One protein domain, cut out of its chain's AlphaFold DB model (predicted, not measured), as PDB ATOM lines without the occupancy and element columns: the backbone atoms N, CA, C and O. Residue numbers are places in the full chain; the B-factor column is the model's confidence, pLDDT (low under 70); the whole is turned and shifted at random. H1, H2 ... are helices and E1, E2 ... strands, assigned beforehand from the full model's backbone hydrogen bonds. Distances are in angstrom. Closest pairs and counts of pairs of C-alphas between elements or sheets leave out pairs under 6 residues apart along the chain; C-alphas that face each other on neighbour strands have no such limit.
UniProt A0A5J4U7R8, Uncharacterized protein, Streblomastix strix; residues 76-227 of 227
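This is residues 76 to 227 of the 227 residues of an uncharacterized protein of Streblomastix strix (UniProt A0A5J4U7R8). Two antiparallel sheets stand partly face to face as two loose layers, a strongly twisted one of six strands and a smaller one of four, with the hairpin E1 and E2 set off at one side. The short helix H1 only grazes the larger sheet, and the last strand, E12, comes back to lie between E3 and E5. The printed part has 152 residues, with one named helix and twelve named strands in the order E1 E2 E3 E4 E5 H1 E6 E7 E8 E9 E10 E11 E12; the sheets run E3 E12 E5 E6 E7 E8, E4 E9 E10 E11, and E1 E2. The class is mostly strand, though under half of the residues are in named elements. The whole is compact, with a radius of gyration of the C-alphas of 15.0 A, and spans 39 by 34 by 34 A.

Start at Glu 76 and go on to C-alpha 85 at (50.171, 19.916, 52.323), where E1, residues 85 to 90, begins. E2, residues 93 to 99, is 17.9 A long, and E3 follows at residues 108 to 113. Find C-alpha 117 at (24.560, 5.049, 56.433); from there E4, residues 117 to 123, runs 20.2 A. E5 is residues 136 to 141, 16.0 A long, and H1 is residues 155 to 158. Then come E6, residues 161 to 165, E7, residues 171 to 173, and E8, residues 176 to 179. E9, residues 191 to 197, runs 19.8 A, E10 is residues 202 to 207 with 15.8 A, and E11 is residues 210 to 215 with 16.5 A. E12, residues 224 to 226, ends at C-alpha 226, (37.712, 7.835, 53.334).

Look first at the sheet of six, whose edge strands are E3 and E8; from edge to edge its strands' lines turn by 105 degrees. E3 and E12 are antiparallel at 147 degrees, with N 109 and O 226 2.8 A apart, within hydrogen-bond range. On the other side of E12 is E5, antiparallel, with N 225 and O 140 at 2.8 A. E5 and E6 are antiparallel at 171 degrees, with N 139 and O 162 at 2.8 A. E6 E7 E8 form a meander, each strand the antiparallel neighbour of the one before; check N 163 and O 172 at 2.9 A, and N 173 and O 176 at 2.9 A. H1 only grazes this sheet with residues 157 to 158; the closest C-alphas of H1 and E7 are those of Gly 158 and Phe 173, 7.0 A apart. H1 is too short for an O i to N i+4 pair, and its one O i to N i+3 pair is not within range. Turn next to the sheet of four, with edge strands E4 and E11. E4 and E9 are antiparallel at 166 degrees, with N 118 and O 196 at 2.9 A. E9 E10 E11 form a second meander of two hairpins, with N 195 and O 204 at 2.8 A, and N 205 and O 212 at 2.8 A. E8 and E11 are only just apart, their closest C-alphas 8.0 A from each other. In the hairpin E1 and E2, N 88 and O 96 are 2.8 A apart; E1 and E3 are apart, for instance.

The C-alphas of Gly 92 and Gln 182, the two farthest apart, are 40.6 A from each other, while those of Glu 76 and Ser 227, first and last printed, are 9.5 A apart. The printed part has no cut, and Ser 227 is the chain's last residue. The links E4 to E5, E5 to H1 and E8 to E9 are long. The mean pLDDT of the printed part is 76.4; residues 129 to 130, 132 to 133, 181 to 190 and 198 to 227 are under 70, and E12 has a mean of 40.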
ATOM      1  N   GLU A  76      44.152  13.525  58.072       93.94
ATOM      2  CA  GLU A  76      45.519  13.128  58.360       93.94
ATOM      3  C   GLU A  76      46.346  13.227  57.076       93.94
ATOM      4  O   GLU A  76      45.866  12.952  55.970       93.94
ATOM      5  N   ASN A  77      47.595  13.661  57.230       91.56
ATOM      6  CA  ASN A  77      48.532  13.785  56.126       91.56
ATOM      7  C   ASN A  77      49.456  12.555  56.113       91.56
ATOM      8  O   ASN A  77      50.264  12.420  57.034       91.56
ATOM      9  N   PRO A  78      49.362  11.664  55.110       87.75
ATOM     10  CA  PRO A  78      50.279  10.534  54.980       87.75
ATOM     11  C   PRO A  78      51.710  10.963  54.592       87.75
ATOM     12  O   PRO A  78      52.632  10.156  54.693       87.75
ATOM     13  N   ASP A  79      51.928  12.221  54.183       90.56
ATOM     14  CA  ASP A  79      53.259  12.805  53.990       90.56
ATOM     15  C   ASP A  79      53.946  13.094  55.329       90.56
ATOM     16  O   ASP A  79      53.677  14.104  55.986       90.56
ATOM     17  N   LEU A  80      54.905  12.246  55.701       89.50
ATOM     18  CA  LEU A  80      55.712  12.436  56.910       89.50
ATOM     19  C   LEU A  80      56.574  13.707  56.870       89.50
ATOM     20  O   LEU A  80      57.000  14.187  57.919       89.50
ATOM     21  N   THR A  81      56.851  14.253  55.683       92.94
ATOM     22  CA  THR A  81      57.661  15.470  55.540       92.94
ATOM     23  C   THR A  81      56.841  16.745  55.730       92.94
ATOM     24  O   THR A  81      57.413  17.805  55.987       92.94
ATOM     25  N   GLY A  82      55.512  16.660  55.581       90.06
ATOM     26  CA  GLY A  82      54.607  17.810  55.604       90.06
ATOM     27  C   GLY A  82      54.844  18.822  54.477       90.06
ATOM     28  O   GLY A  82      54.358  19.948  54.561       90.06
ATOM     29  N   GLN A  83      55.604  18.465  53.436       91.25
ATOM     30  CA  GLN A  83      56.031  19.416  52.407       91.25
ATOM     31  C   GLN A  83      55.020  19.607  51.283       91.25
ATOM     32  O   GLN A  83      55.105  20.615  50.574       91.25
ATOM     33  N   GLY A  84      54.085  18.677  51.076       87.12
ATOM     34  CA  GLY A  84      53.074  18.867  50.033       87.12
ATOM     35  C   GLY A  84      51.760  19.476  50.513       87.12
ATOM     36  O   GLY A  84      51.064  20.092  49.703       87.12
ATOM     37  N   ALA A  85      51.431  19.388  51.806       91.00
ATOM     38  CA  ALA A  85      50.171  19.916  52.323       91.00
ATOM     39  C   ALA A  85      50.222  20.392  53.783       91.00
ATOM     40  O   ALA A  85      50.819  19.750  54.646       91.00
ATOM     41  N   ILE A  86      49.501  21.483  54.055       93.94
ATOM     42  CA  ILE A  86      49.224  22.010  55.398       93.94
ATOM     43  C   ILE A  86      47.788  21.650  55.776       93.94
ATOM     44  O   ILE A  86      46.870  21.837  54.975       93.94
ATOM     45  N   LEU A  87      47.582  21.168  57.003       94.38
ATOM     46  CA  LEU A  87      46.253  20.921  57.557       94.38
ATOM     47  C   LEU A  87      45.835  22.066  58.486       94.38
ATOM     48  O   LEU A  87      46.563  22.428  59.408       94.38
ATOM     49  N   GLU A  88      44.641  22.611  58.268       96.31
ATOM     50  CA  GLU A  88      44.038  23.659  59.092       96.31
ATOM     51  C   GLU A  88      42.871  23.117  59.924       96.31
ATOM     52  O   GLU A  88      42.113  22.232  59.501       96.31
ATOM     53  N   ARG A  89      42.704  23.688  61.125       97.00
ATOM     54  CA  ARG A  89      41.608  23.340  62.031       97.00
ATOM     55  C   ARG A  89      40.338  24.124  61.703       97.00
ATOM     56  O   ARG A  89      40.379  25.337  61.526       97.00
ATOM     57  N   ILE A  90      39.198  23.438  61.722       91.94
ATOM     58  CA  ILE A  90      37.850  24.022  61.696       91.94
ATOM     59  C   ILE A  90      37.078  23.378  62.846       91.94
ATOM     60  O   ILE A  90      36.949  22.156  62.895       91.94
ATOM     61  N   GLY A  91      36.598  24.182  63.800       93.19
ATOM     62  CA  GLY A  91      35.925  23.652  64.992       93.19
ATOM     63  C   GLY A  91      36.827  22.747  65.843       93.19
ATOM     64  O   GLY A  91      36.364  21.757  66.391       93.19
ATOM     65  N   GLY A  92      38.132  23.036  65.896       95.06
ATOM     66  CA  GLY A  92      39.110  22.265  66.673       95.06
ATOM     67  C   GLY A  92      39.663  21.010  65.985       95.06
ATOM     68  O   GLY A  92      40.713  20.527  66.401       95.06
ATOM     69  N   LEU A  93      39.057  20.530  64.897       95.81
ATOM     70  CA  LEU A  93      39.493  19.339  64.155       95.81
ATOM     71  C   LEU A  93      40.191  19.718  62.850       95.81
ATOM     72  O   LEU A  93      39.798  20.692  62.209       95.81
ATOM     73  N   LEU A  94      41.199  18.949  62.428       96.44
ATOM     74  CA  LEU A  94      41.833  19.137  61.118       96.44
ATOM     75  C   LEU A  94      40.813  18.788  60.028       96.44
ATOM     76  O   LEU A  94      40.445  17.632  59.877       96.44
ATOM     77  N   ARG A  95      40.283  19.779  59.310       94.62
ATOM     78  CA  ARG A  95      39.166  19.587  58.353       94.62
ATOM     79  C   ARG A  95      39.385  20.276  57.014       94.62
ATOM     80  O   ARG A  95      38.540  20.197  56.129       94.62
ATOM     81  N   LYS A  96      40.519  20.953  56.863       94.19
ATOM     82  CA  LYS A  96      40.897  21.640  55.637       94.19
ATOM     83  C   LYS A  96      42.345  21.330  55.306       94.19
ATOM     84  O   LYS A  96      43.199  21.371  56.183       94.19
ATOM     85  N   THR A  97      42.598  21.078  54.030       93.56
ATOM     86  CA  THR A  97      43.939  20.878  53.484       93.56
ATOM     87  C   THR A  97      44.268  22.014  52.530       93.56
ATOM     88  O   THR A  97      43.447  22.382  51.690       93.56
ATOM     89  N   ILE A  98      45.483  22.543  52.632       92.69
ATOM     90  CA  ILE A  98      46.053  23.511  51.698       92.69
ATOM     91  C   ILE A  98      47.260  22.869  51.022       92.69
ATOM     92  O   ILE A  98      48.232  22.510  51.684       92.69
ATOM     93  N   ALA A  99      47.198  22.742  49.699       90.56
ATOM     94  CA  ALA A  99      48.321  22.304  48.880       90.56
ATOM     95  C   ALA A  99      49.448  23.350  48.906       90.56
ATOM     96  O   ALA A  99      49.196  24.525  48.637       90.56
ATOM     97  N   ILE A 100      50.679  22.923  49.192       91.25
ATOM     98  CA  ILE A 100      51.871  23.791  49.152       91.25
ATOM     99  C   ILE A 100      52.453  23.832  47.730       91.25
ATOM    100  O   ILE A 100      52.933  24.871  47.280       91.25
ATOM    101  N   LYS A 101      52.391  22.704  47.010       85.50
ATOM    102  CA  LYS A 101      52.929  22.530  45.652       85.50
ATOM    103  C   LYS A 101      51.850  22.022  44.698       85.50
ATOM    104  O   LYS A 101      50.879  21.394  45.118       85.50
ATOM    105  N   GLN A 102      52.034  22.272  43.403       83.31
ATOM    106  CA  GLN A 102      51.142  21.785  42.348       83.31
ATOM    107  C   GLN A 102      51.517  20.354  41.928       83.31
ATOM    108  O   GLN A 102      51.937  20.106  40.802       83.31
ATOM    109  N   GLU A 103      51.377  19.417  42.859       84.44
ATOM    110  CA  GLU A 103      51.709  18.000  42.678       84.44
ATOM    111  C   GLU A 103      50.518  17.113  43.075       84.44
ATOM    112  O   GLU A 103      49.474  17.598  43.522       84.44
ATOM    113  N   TYR A 104      50.654  15.798  42.888       85.56
ATOM    114  CA  TYR A 104      49.670  14.850  43.403       85.56
ATOM    115  C   TYR A 104      49.715  14.838  44.929       85.56
ATOM    116  O   TYR A 104      50.773  14.663  45.524       85.56
ATOM    117  N   LEU A 105      48.549  14.998  45.553       89.31
ATOM    118  CA  LEU A 105      48.383  14.969  47.000       89.31
ATOM    119  C   LEU A 105      47.425  13.852  47.383       89.31
ATOM    120  O   LEU A 105      46.515  13.497  46.631       89.31
ATOM    121  N   SER A 106      47.622  13.306  48.573       91.81
ATOM    122  CA  SER A 106      46.737  12.303  49.156       91.81
ATOM    123  C   SER A 106      46.530  12.658  50.608       91.81
ATOM    124  O   SER A 106      47.495  12.937  51.309       91.81
ATOM    125  N   ILE A 107      45.271  12.717  51.020       92.88
ATOM    126  CA  ILE A 107      44.851  13.094  52.364       92.88
ATOM    127  C   ILE A 107      43.808  12.078  52.773       92.88
ATOM    128  O   ILE A 107      42.889  11.816  52.008       92.88
ATOM    129  N   GLN A 108      43.937  11.535  53.973       93.06
ATOM    130  CA  GLN A 108      42.971  10.581  54.498       93.06
ATOM    131  C   GLN A 108      42.102  11.256  55.554       93.06
ATOM    132  O   GLN A 108      42.567  12.115  56.297       93.06
ATOM    133  N   LEU A 109      40.837  10.873  55.639       93.69
ATOM    134  CA  LEU A 109      39.975  11.158  56.776       93.69
ATOM    135  C   LEU A 109      40.051   9.957  57.713       93.69
ATOM    136  O   LEU A 109      39.777   8.835  57.293       93.69
ATOM    137  N   ASN A 110      40.350  10.174  58.989       93.00
ATOM    138  CA  ASN A 110      40.465   9.102  59.980       93.00
ATOM    139  C   ASN A 110      39.099   8.575  60.464       93.00
ATOM    140  O   ASN A 110      38.818   8.429  61.655       93.00
ATOM    141  N   LYS A 111      38.211   8.308  59.507       90.62
ATOM    142  CA  LYS A 111      36.909   7.706  59.732       90.62
ATOM    143  C   LYS A 111      36.951   6.262  59.284       90.62
ATOM    144  O   LYS A 111      37.036   5.980  58.096       90.62
ATOM    145  N   GLU A 112      36.828   5.373  60.253       90.06
ATOM    146  CA  GLU A 112      36.576   3.964  60.013       90.06
ATOM    147  C   GLU A 112      35.061   3.725  59.901       90.06
ATOM    148  O   GLU A 112      34.291   4.114  60.786       90.06
ATOM    149  N   ILE A 113      34.625   3.115  58.800       86.06
ATOM    150  CA  ILE A 113      33.219   2.836  58.497       86.06
ATOM    151  C   ILE A 113      32.975   1.329  58.642       86.06
ATOM    152  O   ILE A 113      33.644   0.545  57.968       86.06
ATOM    153  N   LYS A 114      32.036   0.934  59.514       83.75
ATOM    154  CA  LYS A 114      31.707  -0.480  59.800       83.75
ATOM    155  C   LYS A 114      30.292  -0.859  59.375       83.75
ATOM    156  O   LYS A 114      30.139  -1.785  58.595       83.75
ATOM    157  N   ASP A 115      29.292  -0.105  59.838       80.12
ATOM    158  CA  ASP A 115      27.869  -0.386  59.621       80.12
ATOM    159  C   ASP A 115      27.053   0.908  59.540       80.12
ATOM    160  O   ASP A 115      27.385   1.901  60.182       80.12
ATOM    161  N   GLY A 116      25.942   0.884  58.800       82.38
ATOM    162  CA  GLY A 116      24.990   1.998  58.720       82.38
ATOM    163  C   GLY A 116      25.110   2.848  57.454       82.38
ATOM    164  O   GLY A 116      25.595   2.384  56.417       82.38
ATOM    165  N   ILE A 117      24.598   4.081  57.535       82.31
ATOM    166  CA  ILE A 117      24.560   5.049  56.433       82.31
ATOM    167  C   ILE A 117      25.408   6.263  56.804       82.31
ATOM    168  O   ILE A 117      25.175   6.893  57.834       82.31
ATOM    169  N   TYR A 118      26.360   6.620  55.948       82.75
ATOM    170  CA  TYR A 118      27.277   7.733  56.175       82.75
ATOM    171  C   TYR A 118      27.178   8.732  55.040       82.75
ATOM    172  O   TYR A 118      27.208   8.349  53.875       82.75
ATOM    173  N   ARG A 119      27.111  10.020  55.372       87.00
ATOM    174  CA  ARG A 119      27.208  11.108  54.402       87.00
ATOM    175  C   ARG A 119      28.484  11.887  54.658       87.00
ATOM    176  O   ARG A 119      28.693  12.359  55.773       87.00
ATOM    177  N   VAL A 120      29.307  12.040  53.628       85.88
ATOM    178  CA  VAL A 120      30.516  12.864  53.675       85.88
ATOM    179  C   VAL A 120      30.469  13.901  52.577       85.88
ATOM    180  O   VAL A 120      30.205  13.590  51.420       85.88
ATOM    181  N   GLU A 121      30.723  15.144  52.959       87.56
ATOM    182  CA  GLU A 121      30.736  16.282  52.055       87.56
ATOM    183  C   GLU A 121      32.156  16.813  51.947       87.56
ATOM    184  O   GLU A 121      32.800  17.118  52.951       87.56
ATOM    185  N   VAL A 122      32.646  16.916  50.717       85.69
ATOM    186  CA  VAL A 122      33.993  17.400  50.424       85.69
ATOM    187  C   VAL A 122      33.889  18.599  49.498       85.69
ATOM    188  O   VAL A 122      33.203  18.552  48.471       85.69
ATOM    189  N   ARG A 123      34.596  19.677  49.851       88.56
ATOM    190  CA  ARG A 123      34.658  20.903  49.058       88.56
ATOM    191  C   ARG A 123      36.065  21.156  48.533       88.56
ATOM    192  O   ARG A 123      37.016  21.237  49.304       88.56
ATOM    193  N   PHE A 124      36.180  21.355  47.223       84.88
ATOM    194  CA  PHE A 124      37.432  21.666  46.539       84.88
ATOM    195  C   PHE A 124      37.478  23.144  46.165       84.88
ATOM    196  O   PHE A 124      36.739  23.627  45.301       84.88
ATOM    197  N   GLU A 125      38.379  23.885  46.797       85.00
ATOM    198  CA  GLU A 125      38.576  25.303  46.527       85.00
ATOM    199  C   GLU A 125      39.854  25.525  45.729       85.00
ATOM    200  O   GLU A 125      40.939  25.145  46.149       85.00
ATOM    201  N   LYS A 126      39.730  26.181  44.568       82.81
ATOM    202  CA  LYS A 126      40.864  26.538  43.693       82.81
ATOM    203  C   LYS A 126      41.675  25.333  43.167       82.81
ATOM    204  O   LYS A 126      42.743  25.530  42.601       82.81
ATOM    205  N   CYS A 127      41.142  24.112  43.240       72.44
ATOM    206  CA  CYS A 127      41.767  22.888  42.719       72.44
ATOM    207  C   CYS A 127      41.609  22.743  41.190       72.44
ATOM    208  O   CYS A 127      40.994  21.788  40.717       72.44
ATOM    209  N   LYS A 128      42.106  23.707  40.406       71.50
ATOM    210  CA  LYS A 128      42.018  23.675  38.937       71.50
ATOM    211  C   LYS A 128      43.367  23.328  38.317       71.50
ATOM    212  O   LYS A 128      44.341  24.046  38.515       71.50
ATOM    213  N   TYR A 129      43.390  22.286  37.497       68.19
ATOM    214  CA  TYR A 129      44.487  21.951  36.598       68.19
ATOM    215  C   TYR A 129      43.961  21.977  35.161       68.19
ATOM    216  O   TYR A 129      43.024  21.251  34.831       68.19
ATOM    217  N   LEU A 130      44.511  22.859  34.319       66.38
ATOM    218  CA  LEU A 130      44.062  23.053  32.930       66.38
ATOM    219  C   LEU A 130      42.536  23.240  32.797       66.38
ATOM    220  O   LEU A 130      41.911  22.689  31.902       66.38
ATOM    221  N   GLN A 131      41.937  24.026  33.700       71.62
ATOM    222  CA  GLN A 131      40.487  24.287  33.811       71.62
ATOM    223  C   GLN A 131      39.625  23.141  34.378       71.62
ATOM    224  O   GLN A 131      38.448  23.375  34.655       71.62
ATOM    225  N   TYR A 132      40.201  21.969  34.653       68.69
ATOM    226  CA  TYR A 132      39.501  20.804  35.204       68.69
ATOM    227  C   TYR A 132      39.924  20.499  36.645       68.69
ATOM    228  O   TYR A 132      41.019  20.854  37.081       68.69
ATOM    229  N   THR A 133      39.067  19.816  37.402       67.31
ATOM    230  CA  THR A 133      39.407  19.289  38.729       67.31
ATOM    231  C   THR A 133      39.963  17.874  38.582       67.31
ATOM    232  O   THR A 133      39.211  16.926  38.366       67.31
ATOM    233  N   TYR A 134      41.283  17.710  38.699       79.94
ATOM    234  CA  TYR A 134      41.934  16.393  38.750       79.94
ATOM    235  C   TYR A 134      41.861  15.824  40.169       79.94
ATOM    236  O   TYR A 134      42.869  15.639  40.845       79.94
ATOM    237  N   THR A 135      40.640  15.605  40.645       85.69
ATOM    238  CA  THR A 135      40.377  15.095  41.988       85.69
ATOM    239  C   THR A 135      39.930  13.647  41.909       85.69
ATOM    240  O   THR A 135      39.289  13.215  40.948       85.69
ATOM    241  N   ARG A 136      40.302  12.870  42.919       88.12
ATOM    242  CA  ARG A 136      39.799  11.517  43.125       88.12
ATOM    243  C   ARG A 136      39.378  11.428  44.573       88.12
ATOM    244  O   ARG A 136      40.083  11.954  45.425       88.12
ATOM    245  N   ILE A 137      38.223  10.832  44.813       89.75
ATOM    246  CA  ILE A 137      37.705  10.618  46.163       89.75
ATOM    247  C   ILE A 137      37.328   9.164  46.248       89.75
ATOM    248  O   ILE A 137      36.663   8.656  45.341       89.75
ATOM    249  N   GLY A 138      37.752   8.492  47.300       90.44
ATOM    250  CA  GLY A 138      37.506   7.075  47.422       90.44
ATOM    251  C   GLY A 138      37.336   6.604  48.843       90.44
ATOM    252  O   GLY A 138      37.516   7.323  49.822       90.44
ATOM    253  N   ILE A 139      36.970   5.337  48.917       91.50
ATOM    254  CA  ILE A 139      37.008   4.552  50.130       91.50
ATOM    255  C   ILE A 139      38.005   3.419  49.935       91.50
ATOM    256  O   ILE A 139      38.061   2.785  48.876       91.50
ATOM    257  N   VAL A 140      38.812   3.178  50.956       90.00
ATOM    258  CA  VAL A 140      39.846   2.142  50.950       90.00
ATOM    259  C   VAL A 140      39.565   1.135  52.050       90.00
ATOM    260  O   VAL A 140      38.960   1.496  53.055       90.00
ATOM    261  N   LYS A 141      40.000  -0.118  51.899       89.50
ATOM    262  CA  LYS A 141      39.897  -1.104  52.989       89.50
ATOM    263  C   LYS A 141      40.639  -0.611  54.238       89.50
ATOM    264  O   LYS A 141      41.748  -0.096  54.134       89.50
ATOM    265  N   ALA A 142      40.080  -0.821  55.421       86.81
ATOM    266  CA  ALA A 142      40.741  -0.461  56.664       86.81
ATOM    267  C   ALA A 142      42.025  -1.265  56.850       86.81
ATOM    268  O   ALA A 142      42.139  -2.413  56.414       86.81
ATOM    269  N   GLY A 143      43.013  -0.624  57.469       87.62
ATOM    270  CA  GLY A 143      44.370  -1.150  57.587       87.62
ATOM    271  C   GLY A 143      45.202  -1.029  56.306       87.62
ATOM    272  O   GLY A 143      46.418  -1.209  56.365       87.62
ATOM    273  N   TYR A 144      44.597  -0.684  55.164       90.50
ATOM    274  CA  TYR A 144      45.359  -0.339  53.973       90.50
ATOM    275  C   TYR A 144      46.125   0.966  54.202       90.50
ATOM    276  O   TYR A 144      45.535   2.003  54.499       90.50
ATOM    277  N   LYS A 145      47.450   0.920  54.051       90.94
ATOM    278  CA  LYS A 145      48.298   2.108  54.148       90.94
ATOM    279  C   LYS A 145      48.284   2.837  52.811       90.94
ATOM    280  O   LYS A 145      48.870   2.356  51.843       90.94
ATOM    281  N   ILE A 146      47.614   3.985  52.768       89.62
ATOM    282  CA  ILE A 146      47.590   4.845  51.585       89.62
ATOM    283  C   ILE A 146      48.992   5.451  51.417       89.62
ATOM    284  O   ILE A 146      49.473   6.115  52.338       89.62
ATOM    285  N   PRO A 147      49.683   5.209  50.290       91.38
ATOM    286  CA  PRO A 147      50.990   5.804  50.047       91.38
ATOM    287  C   PRO A 147      50.861   7.307  49.793       91.38
ATOM    288  O   PRO A 147      49.790   7.815  49.456       91.38
ATOM    289  N   TYR A 148      51.984   8.009  49.882       88.75
ATOM    290  CA  TYR A 148      52.059   9.411  49.514       88.75
ATOM    291  C   TYR A 148      53.153   9.644  48.457       88.75
ATOM    292  O   TYR A 148      54.316   9.344  48.737       88.75
ATOM    293  N   PRO A 149      52.815  10.185  47.269       89.88
ATOM    294  CA  PRO A 149      51.457  10.387  46.756       89.88
ATOM    295  C   PRO A 149      50.766   9.054  46.410       89.88
ATOM    296  O   PRO A 149      51.421   8.066  46.087       89.88
ATOM    297  N   CYS A 150      49.433   9.030  46.426       89.00
ATOM    298  CA  CYS A 150      48.631   7.892  45.988       89.00
ATOM    299  C   CYS A 150      48.116   8.091  44.562       89.00
ATOM    300  O   CYS A 150      47.330   8.999  44.274       89.00
ATOM    301  N   ASN A 151      48.503   7.177  43.673       89.75
ATOM    302  CA  ASN A 151      47.893   7.036  42.362       89.75
ATOM    303  C   ASN A 151      46.976   5.800  42.343       89.75
ATOM    304  O   ASN A 151      47.458   4.677  42.217       89.75
ATOM    305  N   PRO A 152      45.642   5.963  42.398       86.50
ATOM    306  CA  PRO A 152      44.721   4.825  42.448       86.50
ATOM    307  C   PRO A 152      44.622   4.050  41.122       86.50
ATOM    308  O   PRO A 152      43.897   3.061  41.046       86.50
ATOM    309  N   ARG A 153      45.323   4.492  40.064       86.25
ATOM    310  CA  ARG A 153      45.487   3.725  38.818       86.25
ATOM    311  C   ARG A 153      46.596   2.683  38.898       86.25
ATOM    312  O   ARG A 153      46.621   1.791  38.056       86.25
ATOM    313  N   ASP A 154      47.503   2.789  39.863       89.25
ATOM    314  CA  ASP A 154      48.530   1.770  40.029       89.25
ATOM    315  C   ASP A 154      47.874   0.497  40.561       89.25
ATOM    316  O   ASP A 154      47.097   0.534  41.519       89.25
ATOM    317  N   LYS A 155      48.207  -0.639  39.942       87.12
ATOM    318  CA  LYS A 155      47.598  -1.952  40.205       87.12
ATOM    319  C   LYS A 155      47.573  -2.312  41.697       87.12
ATOM    320  O   LYS A 155      46.586  -2.808  42.227       87.12
ATOM    321  N   LEU A 156      48.656  -1.998  42.408       89.00
ATOM    322  CA  LEU A 156      48.775  -2.269  43.842       89.00
ATOM    323  C   LEU A 156      47.784  -1.455  44.692       89.00
ATOM    324  O   LEU A 156      47.381  -1.899  45.765       89.00
ATOM    325  N   HIS A 157      47.400  -0.263  44.239       88.62
ATOM    326  CA  HIS A 157      46.491   0.630  44.957       88.62
ATOM    327  C   HIS A 157      45.041   0.376  44.543       88.62
ATOM    328  O   HIS A 157      44.179   0.195  45.402       88.62
ATOM    329  N   GLY A 158      44.781   0.240  43.241       87.12
ATOM    330  CA  GLY A 158      43.435   0.065  42.688       87.12
ATOM    331  C   GLY A 158      42.659  -1.134  43.250       87.12
ATOM    332  O   GLY A 158      41.438  -1.061  43.377       87.12
ATOM    333  N   GLN A 159      43.338  -2.211  43.662       90.88
ATOM    334  CA  GLN A 159      42.703  -3.409  44.244       90.88
ATOM    335  C   GLN A 159      42.102  -3.200  45.638       90.88
ATOM    336  O   GLN A 159      41.242  -3.978  46.068       90.88
ATOM    337  N   HIS A 160      42.539  -2.160  46.344       90.81
ATOM    338  CA  HIS A 160      42.105  -1.854  47.706       90.81
ATOM    339  C   HIS A 160      41.174  -0.644  47.778       90.81
ATOM    340  O   HIS A 160      40.771  -0.272  48.881       90.81
ATOM    341  N   MET A 161      40.830  -0.051  46.629       90.56
ATOM    342  CA  MET A 161      40.107   1.212  46.545       90.56
ATOM    343  C   MET A 161      38.847   1.100  45.689       90.56
ATOM    344  O   MET A 161      38.832   0.484  44.621       90.56
ATOM    345  N   LEU A 162      37.796   1.759  46.158       91.38
ATOM    346  CA  LEU A 162      36.649   2.173  45.368       91.38
ATOM    347  C   LEU A 162      36.716   3.692  45.272       91.38
ATOM    348  O   LEU A 162      36.692   4.357  46.304       91.38
ATOM    349  N   TYR A 163      36.823   4.252  44.071       90.25
ATOM    350  CA  TYR A 163      36.995   5.694  43.929       90.25
ATOM    351  C   TYR A 163      36.220   6.282  42.759       90.25
ATOM    352  O   TYR A 163      36.012   5.661  41.718       90.25
ATOM    353  N   TYR A 164      35.828   7.531  42.949       88.31
ATOM    354  CA  TYR A 164      35.257   8.412  41.957       88.31
ATOM    355  C   TYR A 164      36.361   9.252  41.310       88.31
ATOM    356  O   TYR A 164      37.169   9.874  42.006       88.31
ATOM    357  N   ASN A 165      36.408   9.284  39.980       87.81
ATOM    358  CA  ASN A 165      37.346  10.104  39.222       87.81
ATOM    359  C   ASN A 165      36.676  11.412  38.785       87.81
ATOM    360  O   ASN A 165      35.889  11.424  37.842       87.81
ATOM    361  N   GLY A 166      37.041  12.530  39.413       81.62
ATOM    362  CA  GLY A 166      36.478  13.850  39.123       81.62
ATOM    363  C   GLY A 166      36.774  14.382  37.720       81.62
ATOM    364  O   GLY A 166      36.077  15.284  37.266       81.62
ATOM    365  N   TYR A 167      37.763  13.826  37.010       82.12
ATOM    366  CA  TYR A 167      38.041  14.212  35.625       82.12
ATOM    367  C   TYR A 167      37.088  13.537  34.630       82.12
ATOM    368  O   TYR A 167      36.582  14.198  33.728       82.12
ATOM    369  N   THR A 168      36.846  12.232  34.782       85.38
ATOM    370  CA  THR A 168      36.019  11.463  33.832       85.38
ATOM    371  C   THR A 168      34.569  11.307  34.274       85.38
ATOM    372  O   THR A 168      33.723  10.984  33.454       85.38
ATOM    373  N   GLY A 169      34.278  11.499  35.560       83.94
ATOM    374  CA  GLY A 169      33.000  11.132  36.161       83.94
ATOM    375  C   GLY A 169      32.870   9.644  36.488       83.94
ATOM    376  O   GLY A 169      31.885   9.236  37.084       83.94
ATOM    377  N   ASN A 170      33.842   8.803  36.140       87.69
ATOM    378  CA  ASN A 170      33.679   7.357  36.295       87.69
ATOM    379  C   ASN A 170      33.965   6.897  37.727       87.69
ATOM    380  O   ASN A 170      34.831   7.448  38.417       87.69
ATOM    381  N   ILE A 171      33.271   5.836  38.135       88.62
ATOM    382  CA  ILE A 171      33.533   5.114  39.382       88.62
ATOM    383  C   ILE A 171      34.346   3.860  39.052       88.62
ATOM    384  O   ILE A 171      34.040   3.140  38.096       88.62
ATOM    385  N   TYR A 172      35.376   3.598  39.852       89.94
ATOM    386  CA  TYR A 172      36.291   2.474  39.692       89.94
ATOM    387  C   TYR A 172      36.338   1.621  40.955       89.94
ATOM    388  O   TYR A 172      36.466   2.161  42.052       89.94
ATOM    389  N   PHE A 173      36.326   0.300  40.795       89.88
ATOM    390  CA  PHE A 173      36.553  -0.675  41.862       89.88
ATOM    391  C   PHE A 173      37.463  -1.787  41.357       89.88
ATOM    392  O   PHE A 173      37.188  -2.370  40.310       89.88
ATOM    393  N   LYS A 174      38.535  -2.098  42.097       88.31
ATOM    394  CA  LYS A 174      39.517  -3.123  41.696       88.31
ATOM    395  C   LYS A 174      40.007  -2.929  40.257       88.31
ATOM    396  O   LYS A 174      40.005  -3.866  39.469       88.31
ATOM    397  N   GLU A 175      40.357  -1.689  39.912       86.19
ATOM    398  CA  GLU A 175      40.799  -1.263  38.568       86.19
ATOM    399  C   GLU A 175      39.732  -1.340  37.461       86.19
ATOM    400  O   GLU A 175      39.953  -0.826  36.365       86.19
ATOM    401  N   MET A 176      38.557  -1.910  37.729       87.12
ATOM    402  CA  MET A 176      37.470  -1.989  36.762       87.12
ATOM    403  C   MET A 176      36.582  -0.753  36.862       87.12
ATOM    404  O   MET A 176      36.173  -0.347  37.952       87.12
ATOM    405  N   GLN A 177      36.266  -0.156  35.715       88.38
ATOM    406  CA  GLN A 177      35.205   0.839  35.624       88.38
ATOM    407  C   GLN A 177      33.866   0.124  35.804       88.38
ATOM    408  O   GLN A 177      33.516  -0.744  35.010       88.38
ATOM    409  N   ILE A 178      33.131   0.490  36.849       87.12
ATOM    410  CA  ILE A 178      31.845  -0.143  37.186       87.12
ATOM    411  C   ILE A 178      30.644   0.699  36.760       87.12
ATOM    412  O   ILE A 178      29.525   0.199  36.723       87.12
ATOM    413  N   GLN A 179      30.871   1.967  36.409       77.56
ATOM    414  CA  GLN A 179      29.838   2.841  35.875       77.56
ATOM    415  C   GLN A 179      30.451   3.910  34.974       77.56
ATOM    416  O   GLN A 179      31.412   4.584  35.355       77.56
ATOM    417  N   GLU A 180      29.876   4.061  33.784       70.25
ATOM    418  CA  GLU A 180      30.082   5.224  32.930       70.25
ATOM    419  C   GLU A 180      28.967   6.228  33.215       70.25
ATOM    420  O   GLU A 180      27.782   5.922  33.054       70.25
ATOM    421  N   ILE A 181      29.329   7.424  33.674       66.94
ATOM    422  CA  ILE A 181      28.355   8.510  33.757       66.94
ATOM    423  C   ILE A 181      28.210   9.052  32.335       66.94
ATOM    424  O   ILE A 181      29.147   9.638  31.802       66.94
ATOM    425  N   GLN A 182      27.041   8.842  31.714       56.09
ATOM    426  CA  GLN A 182      26.781   9.132  30.291       56.09
ATOM    427  C   GLN A 182      26.969  10.602  29.869       56.09
ATOM    428  O   GLN A 182      26.831  10.926  28.692       56.09
ATOM    429  N   GLN A 183      27.307  11.503  30.792       58.19
ATOM    430  CA  GLN A 183      27.794  12.834  30.455       58.19
ATOM    431  C   GLN A 183      29.008  13.174  31.324       58.19
ATOM    432  O   GLN A 183      28.890  13.116  32.552       58.19
ATOM    433  N   PRO A 184      30.156  13.570  30.733       52.38
ATOM    434  CA  PRO A 184      31.261  14.121  31.499       52.38
ATOM    435  C   PRO A 184      30.771  15.425  32.124       52.38
ATOM    436  O   PRO A 184      30.695  16.471  31.475       52.38
ATOM    437  N   VAL A 185      30.379  15.360  33.393       54.84
ATOM    438  CA  VAL A 185      30.048  16.553  34.162       54.84
ATOM    439  C   VAL A 185      31.374  17.258  34.397       54.84
ATOM    440  O   VAL A 185      32.082  16.972  35.355       54.84
ATOM    441  N   PHE A 186      31.759  18.153  33.491       52.72
ATOM    442  CA  PHE A 186      32.880  19.043  33.735       52.72
ATOM    443  C   PHE A 186      32.548  19.867  34.980       52.72
ATOM    444  O   PHE A 186      31.690  20.754  34.956       52.72
ATOM    445  N   PHE A 187      33.197  19.530  36.093       55.56
ATOM    446  CA  PHE A 187      32.960  20.129  37.400       55.56
ATOM    447  C   PHE A 187      33.301  21.619  37.378       55.56
ATOM    448  O   PHE A 187      34.425  22.037  37.646       55.56
ATOM    449  N   LYS A 188      32.303  22.462  37.095       53.44
ATOM    450  CA  LYS A 188      32.338  23.879  37.497       53.44
ATOM    451  C   LYS A 188      31.991  24.052  38.980       53.44
ATOM    452  O   LYS A 188      32.270  25.109  39.546       53.44
ATOM    453  N   GLN A 189      31.392  23.033  39.598       54.41
ATOM    454  CA  GLN A 189      30.898  23.044  40.972       54.41
ATOM    455  C   GLN A 189      31.896  22.399  41.943       54.41
ATOM    456  O   GLN A 189      32.615  21.473  41.580       54.41
ATOM    457  N   ARG A 190      31.978  22.950  43.161       66.75
ATOM    458  CA  ARG A 190      33.072  22.719  44.126       66.75
ATOM    459  C   ARG A 190      32.767  21.675  45.196       66.75
ATOM    460  O   ARG A 190      33.639  21.423  46.015       66.75
ATOM    461  N   GLU A 191      31.565  21.115  45.225       76.56
ATOM    462  CA  GLU A 191      31.076  20.303  46.343       76.56
ATOM    463  C   GLU A 191      30.636  18.925  45.852       76.56
ATOM    464  O   GLU A 191      29.865  18.807  44.898       76.56
ATOM    465  N   ILE A 192      31.148  17.883  46.505       73.06
ATOM    466  CA  ILE A 192      30.806  16.483  46.254       73.06
ATOM    467  C   ILE A 192      30.266  15.905  47.562       73.06
ATOM    468  O   ILE A 192      30.915  16.019  48.600       73.06
ATOM    469  N   SER A 193      29.077  15.303  47.516       76.81
ATOM    470  CA  SER A 193      28.475  14.583  48.641       76.81
ATOM    471  C   SER A 193      28.475  13.085  48.348       76.81
ATOM    472  O   SER A 193      27.953  12.627  47.338       76.81
ATOM    473  N   ILE A 194      29.050  12.287  49.233       76.25
ATOM    474  CA  ILE A 194      29.087  10.830  49.106       76.25
ATOM    475  C   ILE A 194      28.195  10.253  50.197       76.25
ATOM    476  O   ILE A 194      28.405  10.540  51.374       76.25
ATOM    477  N   LEU A 195      27.197   9.464  49.807       77.25
ATOM    478  CA  LEU A 195      26.294   8.745  50.697       77.25
ATOM    479  C   LEU A 195      26.591   7.242  50.607       77.25
ATOM    480  O   LEU A 195      26.380   6.600  49.584       77.25
ATOM    481  N   ILE A 196      27.095   6.664  51.685       73.62
ATOM    482  CA  ILE A 196      27.547   5.275  51.757       73.62
ATOM    483  C   ILE A 196      26.523   4.493  52.572       73.62
ATOM    484  O   ILE A 196      26.325   4.822  53.737       73.62
ATOM    485  N   HIS A 197      25.897   3.465  51.997       73.06
ATOM    486  CA  HIS A 197      24.941   2.599  52.688       73.06
ATOM    487  C   HIS A 197      25.495   1.173  52.805       73.06
ATOM    488  O   HIS A 197      25.459   0.396  51.851       73.06
ATOM    489  N   LEU A 198      25.967   0.789  53.996       64.38
ATOM    490  CA  LEU A 198      26.630  -0.508  54.186       64.38
ATOM    491  C   LEU A 198      25.668  -1.690  54.373       64.38
ATOM    492  O   LEU A 198      25.999  -2.785  53.947       64.38
ATOM    493  N   GLN A 199      24.457  -1.491  54.915       55.88
ATOM    494  CA  GLN A 199      23.527  -2.620  55.145       55.88
ATOM    495  C   GLN A 199      22.943  -3.250  53.866       55.88
ATOM    496  O   GLN A 199      22.510  -4.395  53.905       55.88
ATOM    497  N   PHE A 200      22.927  -2.525  52.744       52.56
ATOM    498  CA  PHE A 200      22.414  -3.016  51.454       52.56
ATOM    499  C   PHE A 200      23.469  -2.967  50.343       52.56
ATOM    500  O   PHE A 200      23.138  -3.124  49.172       52.56
ATOM    501  N   PHE A 201      24.730  -2.722  50.712       59.59
ATOM    502  CA  PHE A 201      25.854  -2.594  49.786       59.59
ATOM    503  C   PHE A 201      25.590  -1.610  48.627       59.59
ATOM    504  O   PHE A 201      25.915  -1.850  47.464       59.59
ATOM    505  N   LEU A 202      24.975  -0.475  48.963       53.81
ATOM    506  CA  LEU A 202      24.626   0.585  48.024       53.81
ATOM    507  C   LEU A 202      25.532   1.792  48.284       53.81
ATOM    508  O   LEU A 202      25.470   2.421  49.339       53.81
ATOM    509  N   LEU A 203      26.378   2.144  47.318       61.22
ATOM    510  CA  LEU A 203      27.089   3.417  47.313       61.22
ATOM    511  C   LEU A 203      26.292   4.414  46.476       61.22
ATOM    512  O   LEU A 203      26.150   4.246  45.272       61.22
ATOM    513  N   THR A 204      25.811   5.485  47.092       57.38
ATOM    514  CA  THR A 204      25.142   6.569  46.373       57.38
ATOM    515  C   THR A 204      26.035   7.801  46.354       57.38
ATOM    516  O   THR A 204      26.319   8.399  47.386       57.38
ATOM    517  N   ILE A 205      26.499   8.213  45.180       59.47
ATOM    518  CA  ILE A 205      27.280   9.444  45.038       59.47
ATOM    519  C   ILE A 205      26.327  10.556  44.597       59.47
ATOM    520  O   ILE A 205      25.747  10.510  43.510       59.47
ATOM    521  N   HIS A 206      26.163  11.560  45.458       56.03
ATOM    522  CA  HIS A 206      25.394  12.766  45.185       56.03
ATOM    523  C   HIS A 206      26.334  13.896  44.780       56.03
ATOM    524  O   HIS A 206      27.024  14.528  45.581       56.03
ATOM    525  N   ILE A 207      26.329  14.197  43.497       54.44
ATOM    526  CA  ILE A 207      27.063  15.327  42.950       54.44
ATOM    527  C   ILE A 207      26.045  16.440  42.778       54.44
ATOM    528  O   ILE A 207      24.990  16.175  42.226       54.44
ATOM    529  N   SER A 208      26.281  17.664  43.262       44.22
ATOM    530  CA  SER A 208      25.236  18.705  43.260       44.22
ATOM    531  C   SER A 208      24.494  18.773  41.905       44.22
ATOM    532  O   SER A 208      25.125  19.080  40.894       44.22
ATOM    533  N   LYS A 209      23.177  18.487  41.908       42.22
ATOM    534  CA  LYS A 209      22.238  18.324  40.761       42.22
ATOM    535  C   LYS A 209      22.096  16.935  40.107       42.22
ATOM    536  O   LYS A 209      21.203  16.777  39.283       42.22
ATOM    537  N   PHE A 210      22.870  15.929  40.503       39.56
ATOM    538  CA  PHE A 210      22.758  14.548  40.027       39.56
ATOM    539  C   PHE A 210      22.948  13.547  41.173       39.56
ATOM    540  O   PHE A 210      23.851  13.671  41.998       39.56
ATOM    541  N   SER A 211      22.088  12.538  41.226       44.34
ATOM    542  CA  SER A 211      22.182  11.461  42.213       44.34
ATOM    543  C   SER A 211      22.415  10.161  41.471       44.34
ATOM    544  O   SER A 211      21.611   9.803  40.613       44.34
ATOM    545  N   PHE A 212      23.498   9.465  41.793       44.81
ATOM    546  CA  PHE A 212      23.795   8.159  41.220       44.81
ATOM    547  C   PHE A 212      23.817   7.142  42.342       44.81
ATOM    548  O   PHE A 212      24.542   7.315  43.315       44.81
ATOM    549  N   THR A 213      23.005   6.101  42.211       40.69
ATOM    550  CA  THR A 213      23.001   4.965  43.130       40.69
ATOM    551  C   THR A 213      23.708   3.812  42.443       40.69
ATOM    552  O   THR A 213      23.322   3.416  41.344       40.69
ATOM    553  N   LEU A 214      24.748   3.295  43.078       42.22
ATOM    554  CA  LEU A 214      25.535   2.174  42.606       42.22
ATOM    555  C   LEU A 214      25.400   1.028  43.606       42.22
ATOM    556  O   LEU A 214      25.654   1.193  44.797       42.22
ATOM    557  N   LEU A 215      25.011  -0.141  43.113       32.44
ATOM    558  CA  LEU A 215      24.941  -1.366  43.900       32.44
ATOM    559  C   LEU A 215      26.274  -2.103  43.725       32.44
ATOM    560  O   LEU A 215      26.667  -2.405  42.599       32.44
ATOM    561  N   ILE A 216      27.001  -2.324  44.817       39.91
ATOM    562  CA  ILE A 216      28.318  -2.968  44.794       39.91
ATOM    563  C   ILE A 216      28.230  -4.219  45.652       39.91
ATOM    564  O   ILE A 216      28.170  -4.109  46.866       39.91
ATOM    565  N   ASP A 217      28.273  -5.408  45.054       34.50
ATOM    566  CA  ASP A 217      28.353  -6.653  45.826       34.50
ATOM    567  C   ASP A 217      29.747  -6.786  46.477       34.50
ATOM    568  O   ASP A 217      30.744  -7.134  45.834       34.50
ATOM    569  N   LEU A 218      29.836  -6.438  47.762       40.19
ATOM    570  CA  LEU A 218      31.029  -6.606  48.586       40.19
ATOM    571  C   LEU A 218      30.870  -7.886  49.416       40.19
ATOM    572  O   LEU A 218      30.487  -7.834  50.579       40.19
ATOM    573  N   GLN A 219      31.221  -9.036  48.839       32.44
ATOM    574  CA  GLN A 219      31.108 -10.364  49.474       32.44
ATOM    575  C   GLN A 219      31.976 -10.588  50.739       32.44
ATOM    576  O   GLN A 219      32.152 -11.724  51.173       32.44
ATOM    577  N   ILE A 220      32.568  -9.549  51.341       32.09
ATOM    578  CA  ILE A 220      33.432  -9.662  52.528       32.09
ATOM    579  C   ILE A 220      33.185  -8.460  53.453       32.09
ATOM    580  O   ILE A 220      33.243  -7.332  52.947       32.09
ATOM    581  N   PRO A 221      33.001  -8.651  54.782       31.28
ATOM    582  CA  PRO A 221      32.954  -7.552  55.743       31.28
ATOM    583  C   PRO A 221      34.235  -6.732  55.611       31.28
ATOM    584  O   PRO A 221      35.331  -7.165  55.964       31.28
ATOM    585  N   SER A 222      34.097  -5.566  54.997       30.91
ATOM    586  CA  SER A 222      35.199  -4.674  54.691       30.91
ATOM    587  C   SER A 222      34.936  -3.398  55.455       30.91
ATOM    588  O   SER A 222      33.927  -2.732  55.256       30.91
ATOM    589  N   ILE A 223      35.839  -3.092  56.367       32.72
ATOM    590  CA  ILE A 223      35.868  -1.811  57.046       32.72
ATOM    591  C   ILE A 223      36.475  -0.807  56.056       32.72
ATOM    592  O   ILE A 223      37.411  -1.180  55.347       32.72
ATOM    593  N   PHE A 224      35.969   0.426  55.969       34.91
ATOM    594  CA  PHE A 224      36.463   1.411  54.999       34.91
ATOM    595  C   PHE A 224      36.986   2.706  55.634       34.91
ATOM    596  O   PHE A 224      36.463   3.139  56.655       34.91
ATOM    597  N   VAL A 225      37.993   3.328  55.009       36.47
ATOM    598  CA  VAL A 225      38.546   4.655  55.345       36.47
ATOM    599  C   VAL A 225      38.357   5.594  54.154       36.47
ATOM    600  O   VAL A 225      38.560   5.176  53.014       36.47
ATOM    601  N   ILE A 226      37.945   6.840  54.395       48.69
ATOM    602  CA  ILE A 226      37.712   7.835  53.334       48.69
ATOM    603  C   ILE A 226      39.028   8.544  53.006       48.69
ATOM    604  O   ILE A 226      39.718   8.996  53.916       48.69
ATOM    605  N   SER A 227      39.357   8.661  51.720       43.06
ATOM    606  CA  SER A 227      40.541   9.371  51.214       43.06
ATOM    607  C   SER A 227      40.240  10.212  49.983       43.06
ATOM    608  O   SER A 227      39.247   9.931  49.271       43.06
TER     609      SER A 227